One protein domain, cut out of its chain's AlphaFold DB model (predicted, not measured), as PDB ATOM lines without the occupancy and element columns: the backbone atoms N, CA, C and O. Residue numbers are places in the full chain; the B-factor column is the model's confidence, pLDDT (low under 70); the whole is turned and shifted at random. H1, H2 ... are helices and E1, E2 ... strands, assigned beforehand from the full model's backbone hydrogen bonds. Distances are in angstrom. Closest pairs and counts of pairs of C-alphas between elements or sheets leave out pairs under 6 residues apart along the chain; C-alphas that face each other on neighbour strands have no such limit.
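This is residues 90 to 157 of the 164 residues of an uncharacterized protein of Streptomyces sp. CNZ306 (UniProt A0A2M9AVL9). With little regular structure, the model is a two-stranded hairpin, E1 and E2, at one end of a long shape and the small helix H1 towards the other, with helix H2 and a wide loop, residues 132 to 157, between. Residues 99 to 104 stick out beyond H1. The 68 printed residues run H1, E1, E2, H2, a mixed class with 24 residues in named elements; the sheet is antiparallel. The whole is loose, radius of gyration of the C-alphas 13.8 A, spanning 44 by 28 by 22 A.

E1, residues 111 to 116, and E2, residues 119 to 124, form an antiparallel hairpin at 144 degrees; N 114 and O 121 are 2.8 A apart, within hydrogen-bond range. H2, residues 126 to 131, follows E2 by a tight link and is apart from E1. H1, residues 93 to 98, is apart from E2 and H2. Every O i to N i+4 pair is within range in H1; in H2 0 of 2 are, but 3 of 3 O i to N i+3 pairs.

E1 is 15.2 A long, E2 16.2 A, H1 8.4 A and H2 10.1 A. C-alpha 93 is at (46.310, 16.435, 40.433), C-alpha 131 at (40.466, 26.516, 27.725).

The C-alphas farthest apart, Pro 101 and Pro 117, are 45.2 A apart. The H1 to E1 link is long, 12 residues. Residues 134 to 135 pair antiparallel with 155 to 156. The printed part has no cut; residues 135 to 157 are under pLDDT 70.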
ATOM      1  N   PRO A  90      52.084  16.203  38.925       89.44
ATOM      2  CA  PRO A  90      51.498  14.875  38.778       89.44
ATOM      3  C   PRO A  90      50.179  14.901  37.995       89.44
ATOM      4  O   PRO A  90      49.327  15.753  38.234       89.44
ATOM      5  N   GLU A  91      49.973  13.920  37.113       86.06
ATOM      6  CA  GLU A  91      48.728  13.768  36.339       86.06
ATOM      7  C   GLU A  91      47.494  13.626  37.248       86.06
ATOM      8  O   GLU A  91      46.439  14.204  36.967       86.06
ATOM      9  N   SER A  92      47.664  12.952  38.392       91.25
ATOM     10  CA  SER A  92      46.630  12.740  39.411       91.25
ATOM     11  C   SER A  92      46.069  14.033  40.005       91.25
ATOM     12  O   SER A  92      44.959  14.023  40.534       91.25
ATOM     13  N   LEU A  93      46.789  15.160  39.900       93.31
ATOM     14  CA  LEU A  93      46.310  16.435  40.433       93.31
ATOM     15  C   LEU A  93      45.021  16.891  39.737       93.31
ATOM     16  O   LEU A  93      44.199  17.568  40.345       93.31
ATOM     17  N   THR A  94      44.810  16.505  38.477       93.19
ATOM     18  CA  THR A  94      43.582  16.866  37.752       93.19
ATOM     19  C   THR A  94      42.346  16.278  38.433       93.19
ATOM     20  O   THR A  94      41.348  16.976  38.599       93.19
ATOM     21  N   GLU A  95      42.425  15.015  38.861       93.81
ATOM     22  CA  GLU A  95      41.342  14.327  39.573       93.81
ATOM     23  C   GLU A  95      41.157  14.892  40.984       93.81
ATOM     24  O   GLU A  95      40.028  15.120  41.417       93.81
ATOM     25  N   GLU A  96      42.257  15.198  41.673       95.31
ATOM     26  CA  GLU A  96      42.225  15.830  42.993       95.31
ATOM     27  C   GLU A  96      41.535  17.202  42.945       95.31
ATOM     28  O   GLU A  96      40.621  17.467  43.724       95.31
ATOM     29  N   VAL A  97      41.903  18.048  41.977       95.56
ATOM     30  CA  VAL A  97      41.284  19.365  41.762       95.56
ATOM     31  C   VAL A  97      39.818  19.222  41.357       95.56
ATOM     32  O   VAL A  97      38.983  19.989  41.831       95.56
ATOM     33  N   ALA A  98      39.474  18.236  40.524       95.25
ATOM     34  CA  ALA A  98      38.082  17.960  40.170       95.25
ATOM     35  C   ALA A  98      37.226  17.559  41.387       95.25
ATOM     36  O   ALA A  98      36.024  17.816  41.391       95.25
ATOM     37  N   GLY A  99      37.835  16.958  42.414       96.19
ATOM     38  CA  GLY A  99      37.173  16.591  43.667       96.19
ATOM     39  C   GLY A  99      36.937  17.753  44.638       96.19
ATOM     40  O   GLY A  99      36.200  17.588  45.612       96.19
ATOM     41  N   VAL A 100      37.530  18.930  44.403       96.94
ATOM     42  CA  VAL A 100      37.384  20.088  45.298       96.94
ATOM     43  C   VAL A 100      35.969  20.679  45.183       96.94
ATOM     44  O   VAL A 100      35.531  21.027  44.080       96.94
ATOM     45  N   PRO A 101      35.244  20.874  46.304       96.19
ATOM     46  CA  PRO A 101      33.928  21.504  46.283       96.19
ATOM     47  C   PRO A 101      33.947  22.870  45.582       96.19
ATOM     48  O   PRO A 101      34.730  23.751  45.925       96.19
ATOM     49  N   GLY A 102      33.056  23.053  44.604       94.06
ATOM     50  CA  GLY A 102      32.953  24.283  43.810       94.06
ATOM     51  C   GLY A 102      33.705  24.256  42.475       94.06
ATOM     52  O   GLY A 102      33.447  25.111  41.624       94.06
ATOM     53  N   VAL A 103      34.563  23.259  42.228       95.88
ATOM     54  CA  VAL A 103      35.174  23.052  40.910       95.88
ATOM     55  C   VAL A 103      34.148  22.422  39.968       95.88
ATOM     56  O   VAL A 103      33.666  21.318  40.191       95.88
ATOM     57  N   ARG A 104      33.793  23.134  38.890       93.00
ATOM     58  CA  ARG A 104      32.864  22.613  37.866       93.00
ATOM     59  C   ARG A 104      33.542  21.686  36.859       93.00
ATOM     60  O   ARG A 104      32.901  20.783  36.335       93.00
ATOM     61  N   LYS A 105      34.801  21.970  36.522       92.19
ATOM     62  CA  LYS A 105      35.586  21.235  35.526       92.19
ATOM     63  C   LYS A 105      37.071  21.470  35.788       92.19
ATOM     64  O   LYS A 105      37.476  22.620  35.931       92.19
ATOM     65  N   ALA A 106      37.856  20.399  35.793       94.00
ATOM     66  CA  ALA A 106      39.312  20.448  35.725       94.00
ATOM     67  C   ALA A 106      39.758  19.913  34.356       94.00
ATOM     68  O   ALA A 106      39.167  18.968  33.835       94.00
ATOM     69  N   VAL A 107      40.761  20.546  33.750       91.94
ATOM     70  CA  VAL A 107      41.311  20.167  32.443       91.94
ATOM     71  C   VAL A 107      42.820  20.057  32.591       91.94
ATOM     72  O   VAL A 107      43.464  21.021  33.002       91.94
ATOM     73  N   ALA A 108      43.375  18.898  32.245       90.94
ATOM     74  CA  ALA A 108      44.815  18.716  32.167       90.94
ATOM     75  C   ALA A 108      45.347  19.418  30.910       90.94
ATOM     76  O   ALA A 108      45.029  19.025  29.788       90.94
ATOM     77  N   GLU A 109      46.149  20.464  31.096       87.50
ATOM     78  CA  GLU A 109      46.786  21.177  29.993       87.50
ATOM     79  C   GLU A 109      48.129  20.531  29.647       87.50
ATOM     80  O   GLU A 109      49.054  20.513  30.460       87.50
ATOM     81  N   VAL A 110      48.248  20.040  28.412       86.12
ATOM     82  CA  VAL A 110      49.494  19.480  27.885       86.12
ATOM     83  C   VAL A 110      49.840  20.177  26.578       86.12
ATOM     84  O   VAL A 110      49.082  20.117  25.609       86.12
ATOM     85  N   ALA A 111      51.016  20.801  26.547       85.75
ATOM     86  CA  ALA A 111      51.587  21.433  25.368       85.75
ATOM     87  C   ALA A 111      52.936  20.799  25.028       85.75
ATOM     88  O   ALA A 111      53.763  20.571  25.911       85.75
ATOM     89  N   PHE A 112      53.165  20.535  23.748       85.56
ATOM     90  CA  PHE A 112      54.399  19.940  23.244       85.56
ATOM     91  C   PHE A 112      54.764  20.561  21.893       85.56
ATOM     92  O   PHE A 112      53.871  20.974  21.155       85.56
ATOM     93  N   PRO A 113      56.054  20.663  21.550       86.69
ATOM     94  CA  PRO A 113      56.454  21.149  20.237       86.69
ATOM     95  C   PRO A 113      56.035  20.149  19.151       86.69
ATOM     96  O   PRO A 113      56.133  18.934  19.333       86.69
ATOM     97  N   VAL A 114      55.580  20.663  18.013       89.38
ATOM     98  CA  VAL A 114      55.293  19.894  16.801       89.38
ATOM     99  C   VAL A 114      56.001  20.536  15.615       89.38
ATOM    100  O   VAL A 114      55.982  21.752  15.450       89.38
ATOM    101  N   GLY A 115      56.629  19.720  14.774       91.00
ATOM    102  CA  GLY A 115      57.151  20.180  13.490       91.00
ATOM    103  C   GLY A 115      56.029  20.252  12.456       91.00
ATOM    104  O   GLY A 115      55.238  19.316  12.329       91.00
ATOM    105  N   THR A 116      55.966  21.346  11.709       86.56
ATOM    106  CA  THR A 116      55.055  21.548  10.576       86.56
ATOM    107  C   THR A 116      55.864  21.904   9.325       86.56
ATOM    108  O   THR A 116      57.017  22.323   9.452       86.56
ATOM    109  N   PRO A 117      55.303  21.754   8.109       89.50
ATOM    110  CA  PRO A 117      55.982  22.176   6.882       89.50
ATOM    111  C   PRO A 117      56.416  23.651   6.888       89.50
ATOM    112  O   PRO A 117      57.418  23.986   6.264       89.50
ATOM    113  N   ASP A 118      55.697  24.501   7.627       88.12
ATOM    114  CA  ASP A 118      55.935  25.946   7.720       88.12
ATOM    115  C   ASP A 118      56.811  26.347   8.927       88.12
ATOM    116  O   ASP A 118      57.089  27.528   9.128       88.12
ATOM    117  N   GLY A 119      57.261  25.379   9.740       88.69
ATOM    118  CA  GLY A 119      58.099  25.613  10.923       88.69
ATOM    119  C   GLY A 119      57.632  24.867  12.174       88.69
ATOM    120  O   GLY A 119      56.832  23.935  12.109       88.69
ATOM    121  N   GLU A 120      58.138  25.258  13.340       88.75
ATOM    122  CA  GLU A 120      57.695  24.698  14.621       88.75
ATOM    123  C   GLU A 120      56.373  25.332  15.073       88.75
ATOM    124  O   GLU A 120      56.188  26.545  15.007       88.75
ATOM    125  N   ALA A 121      55.458  24.507  15.572       86.00
ATOM    126  CA  ALA A 121      54.221  24.933  16.210       86.00
ATOM    127  C   ALA A 121      54.057  24.241  17.572       86.00
ATOM    128  O   ALA A 121      54.796  23.321  17.919       86.00
ATOM    129  N   ALA A 122      53.081  24.680  18.366       85.56
ATOM    130  CA  ALA A 122      52.716  24.013  19.612       85.56
ATOM    131  C   ALA A 122      51.519  23.080  19.378       85.56
ATOM    132  O   ALA A 122      50.465  23.506  18.909       85.56
ATOM    133  N   GLY A 123      51.688  21.802  19.701       86.06
ATOM    134  CA  GLY A 123      50.617  20.820  19.773       86.06
ATOM    135  C   GLY A 123      50.004  20.781  21.169       86.06
ATOM    136  O   GLY A 123      50.698  20.971  22.173       86.06
ATOM    137  N   HIS A 124      48.697  20.523  21.223       87.19
ATOM    138  CA  HIS A 124      47.913  20.498  22.456       87.19
ATOM    139  C   HIS A 124      47.019  19.263  22.527       87.19
ATOM    140  O   HIS A 124      46.639  18.702  21.494       87.19
ATOM    141  N   GLY A 125      46.682  18.847  23.750       85.00
ATOM    142  CA  GLY A 125      45.651  17.836  23.974       85.00
ATOM    143  C   GLY A 125      44.271  18.337  23.534       85.00
ATOM    144  O   GLY A 125      43.993  19.534  23.559       85.00
ATOM    145  N   TRP A 126      43.373  17.431  23.143       81.75
ATOM    146  CA  TRP A 126      42.009  17.814  22.745       81.75
ATOM    147  C   TRP A 126      41.217  18.467  23.878       81.75
ATOM    148  O   TRP A 126      40.431  19.379  23.625       81.75
ATOM    149  N   ASP A 127      41.441  18.045  25.122       84.31
ATOM    150  CA  ASP A 127      40.747  18.605  26.285       84.31
ATOM    151  C   ASP A 127      41.094  20.087  26.512       84.31
ATOM    152  O   ASP A 127      40.235  20.865  26.943       84.31
ATOM    153  N   SER A 128      42.305  20.504  26.118       85.88
ATOM    154  CA  SER A 128      42.780  21.893  26.144       85.88
ATOM    155  C   SER A 128      41.948  22.841  25.283       85.88
ATOM    156  O   SER A 128      41.949  24.047  25.523       85.88
ATOM    157  N   ALA A 129      41.199  22.329  24.298       85.00
ATOM    158  CA  ALA A 129      40.328  23.150  23.458       85.00
ATOM    159  C   ALA A 129      39.307  23.943  24.291       85.00
ATOM    160  O   ALA A 129      39.010  25.091  23.964       85.00
ATOM    161  N   ALA A 130      38.831  23.366  25.402       86.69
ATOM    162  CA  ALA A 130      37.883  24.011  26.307       86.69
ATOM    163  C   ALA A 130      38.464  25.214  27.075       86.69
ATOM    164  O   ALA A 130      37.702  25.953  27.691       86.69
ATOM    165  N   LEU A 131      39.791  25.391  27.070       88.56
ATOM    166  CA  LEU A 131      40.466  26.516  27.725       88.56
ATOM    167  C   LEU A 131      40.491  27.770  26.847       88.56
ATOM    168  O   LEU A 131      40.624  28.880  27.359       88.56
ATOM    169  N   THR A 132      40.349  27.584  25.535       84.56
ATOM    170  CA  THR A 132      40.469  28.646  24.534       84.56
ATOM    171  C   THR A 132      39.103  29.232  24.161       84.56
ATOM    172  O   THR A 132      38.100  28.521  24.230       84.56
ATOM    173  N   PRO A 133      39.038  30.488  23.685       75.88
ATOM    174  CA  PRO A 133      37.804  31.095  23.175       75.88
ATOM    175  C   PRO A 133      37.402  30.577  21.780       75.88
ATOM    176  O   PRO A 133      36.439  31.061  21.184       75.88
ATOM    177  N   PHE A 134      38.138  29.616  21.213       72.38
ATOM    178  CA  PHE A 134      37.926  29.162  19.845       72.38
ATOM    179  C   PHE A 134      36.950  27.992  19.753       72.38
ATOM    180  O   PHE A 134      37.010  27.025  20.513       72.38
ATOM    181  N   THR A 135      36.094  28.039  18.734       67.44
ATOM    182  CA  THR A 135      35.251  26.904  18.352       67.44
ATOM    183  C   THR A 135      35.952  26.062  17.303       67.44
ATOM    184  O   THR A 135      36.505  26.574  16.323       67.44
ATOM    185  N   TRP A 136      35.911  24.751  17.504       68.12
ATOM    186  CA  TRP A 136      36.543  23.796  16.612       68.12
ATOM    187  C   TRP A 136      35.493  23.244  15.644       68.12
ATOM    188  O   TRP A 136      34.435  22.798  16.090       68.12
ATOM    189  N   PRO A 137      35.753  23.265  14.324       64.50
ATOM    190  CA  PRO A 137      34.792  22.793  13.327       64.50
ATOM    191  C   PRO A 137      34.593  21.269  13.343       64.50
ATOM    192  O   PRO A 137      33.624  20.779  12.769       64.50
ATOM    193  N   THR A 138      35.476  20.521  14.009       65.25
ATOM    194  CA  THR A 138      35.438  19.056  14.062       65.25
ATOM    195  C   THR A 138      35.508  18.581  15.509       65.25
ATOM    196  O   THR A 138      36.320  19.076  16.290       65.25
ATOM    197  N   ALA A 139      34.661  17.612  15.860       63.91
ATOM    198  CA  ALA A 139      34.678  16.971  17.171       63.91
ATOM    199  C   ALA A 139      35.961  16.146  17.378       63.91
ATOM    200  O   ALA A 139      36.532  15.622  16.418       63.91
ATOM    201  N   ALA A 140      36.378  15.994  18.638       64.06
ATOM    202  CA  ALA A 140      37.524  15.166  18.993       64.06
ATOM    203  C   ALA A 140      37.361  13.725  18.446       64.06
ATOM    204  O   ALA A 140      36.250  13.179  18.474       64.06
ATOM    205  N   PRO A 141      38.442  13.081  17.961       60.22
ATOM    206  CA  PRO A 141      38.407  11.695  17.514       60.22
ATOM    207  C   PRO A 141      37.875  10.783  18.626       60.22
ATOM    208  O   PRO A 141      38.439  10.721  19.718       60.22
ATOM    209  N   ARG A 142      36.787  10.049  18.360       52.41
ATOM    210  CA  ARG A 142      36.238   9.085  19.324       52.41
ATOM    211  C   ARG A 142      37.194   7.895  19.472       52.41
ATOM    212  O   ARG A 142      37.514   7.243  18.483       52.41
ATOM    213  N   GLY A 143      37.609   7.598  20.705       47.72
ATOM    214  CA  GLY A 143      38.287   6.340  21.049       47.72
ATOM    215  C   GLY A 143      39.820   6.339  21.018       47.72
ATOM    216  O   GLY A 143      40.407   5.282  20.800       47.72
ATOM    217  N   ARG A 144      40.500   7.470  21.247       46.50
ATOM    218  CA  ARG A 144      41.961   7.490  21.460       46.50
ATOM    219  C   ARG A 144      42.334   8.292  22.712       46.50
ATOM    220  O   ARG A 144      41.653   9.273  22.998       46.50
ATOM    221  N   PRO A 145      43.381   7.889  23.463       48.84
ATOM    222  CA  PRO A 145      43.832   8.625  24.644       48.84
ATOM    223  C   PRO A 145      44.239  10.059  24.272       48.84
ATOM    224  O   PRO A 145      44.528  10.327  23.105       48.84
ATOM    225  N   ALA A 146      44.323  10.944  25.273       49.56
ATOM    226  CA  ALA A 146      44.611  12.390  25.209       49.56
ATOM    227  C   ALA A 146      45.884  12.828  24.429       49.56
ATOM    228  O   ALA A 146      46.225  14.005  24.383       49.56
ATOM    229  N   ARG A 147      46.575  11.891  23.772       49.03
ATOM    230  CA  ARG A 147      47.734  12.047  22.887       49.03
ATOM    231  C   ARG A 147      47.338  11.893  21.412       49.03
ATOM    232  O   ARG A 147      47.903  11.076  20.690       49.03
ATOM    233  N   SER A 148      46.331  12.623  20.951       48.53
ATOM    234  CA  SER A 148      46.137  12.833  19.512       48.53
ATOM    235  C   SER A 148      46.060  14.330  19.258       48.53
ATOM    236  O   SER A 148      45.440  15.044  20.034       48.53
ATOM    237  N   TRP A 149      46.747  14.806  18.224       48.31
ATOM    238  CA  TRP A 149      46.832  16.224  17.885       48.31
ATOM    239  C   TRP A 149      46.076  16.517  16.590       48.31
ATOM    240  O   TRP A 149      45.967  15.659  15.712       48.31
ATOM    241  N   SER A 150      45.557  17.736  16.474       49.88
ATOM    242  CA  SER A 150      44.880  18.236  15.279       49.88
ATOM    243  C   SER A 150      45.778  19.211  14.533       49.88
ATOM    244  O   SER A 150      46.413  20.058  15.152       49.88
ATOM    245  N   THR A 151      45.783  19.132  13.205       52.81
ATOM    246  CA  THR A 151      46.363  20.152  12.317       52.81
ATOM    247  C   THR A 151      45.345  21.224  11.902       52.81
ATOM    248  O   THR A 151      45.696  22.154  11.182       52.81
ATOM    249  N   ALA A 152      44.075  21.111  12.318       48.38
ATOM    250  CA  ALA A 152      43.021  22.038  11.910       48.38
ATOM    251  C   ALA A 152      43.073  23.351  12.708       48.38
ATOM    252  O   ALA A 152      43.023  23.335  13.938       48.38
ATOM    253  N   ALA A 153      43.105  24.483  11.999       51.75
ATOM    254  CA  ALA A 153      43.065  25.809  12.604       51.75
ATOM    255  C   ALA A 153      41.699  26.074  13.289       51.75
ATOM    256  O   ALA A 153      40.654  25.913  12.641       51.75
ATOM    257  N   PRO A 154      41.677  26.493  14.569       58.50
ATOM    258  CA  PRO A 154      40.455  26.924  15.243       58.50
ATOM    259  C   PRO A 154      39.834  28.160  14.570       58.50
ATOM    260  O   PRO A 154      40.540  28.970  13.969       58.50
ATOM    261  N   ARG A 155      38.514  28.348  14.707       55.72
ATOM    262  CA  ARG A 155      37.827  29.592  14.307       55.72
ATOM    263  C   ARG A 155      37.396  30.378  15.547       55.72
ATOM    264  O   ARG A 155      36.901  29.782  16.506       55.72
ATOM    265  N   CYS A 156      37.545  31.706  15.515       52.53
ATOM    266  CA  CYS A 156      37.057  32.602  16.571       52.53
ATOM    267  C   CYS A 156      35.555  32.419  16.790       52.53
ATOM    268  O   CYS A 156      34.780  32.450  15.830       52.53
ATOM    269  N   ALA A 157      35.148  32.247  18.050       56.84
ATOM    270  CA  ALA A 157      33.740  32.292  18.396       56.84
ATOM    271  C   ALA A 157      33.212  33.724  18.172       56.84
ATOM    272  O   ALA A 157      33.874  34.688  18.556       56.84
TER     273      ALA A 157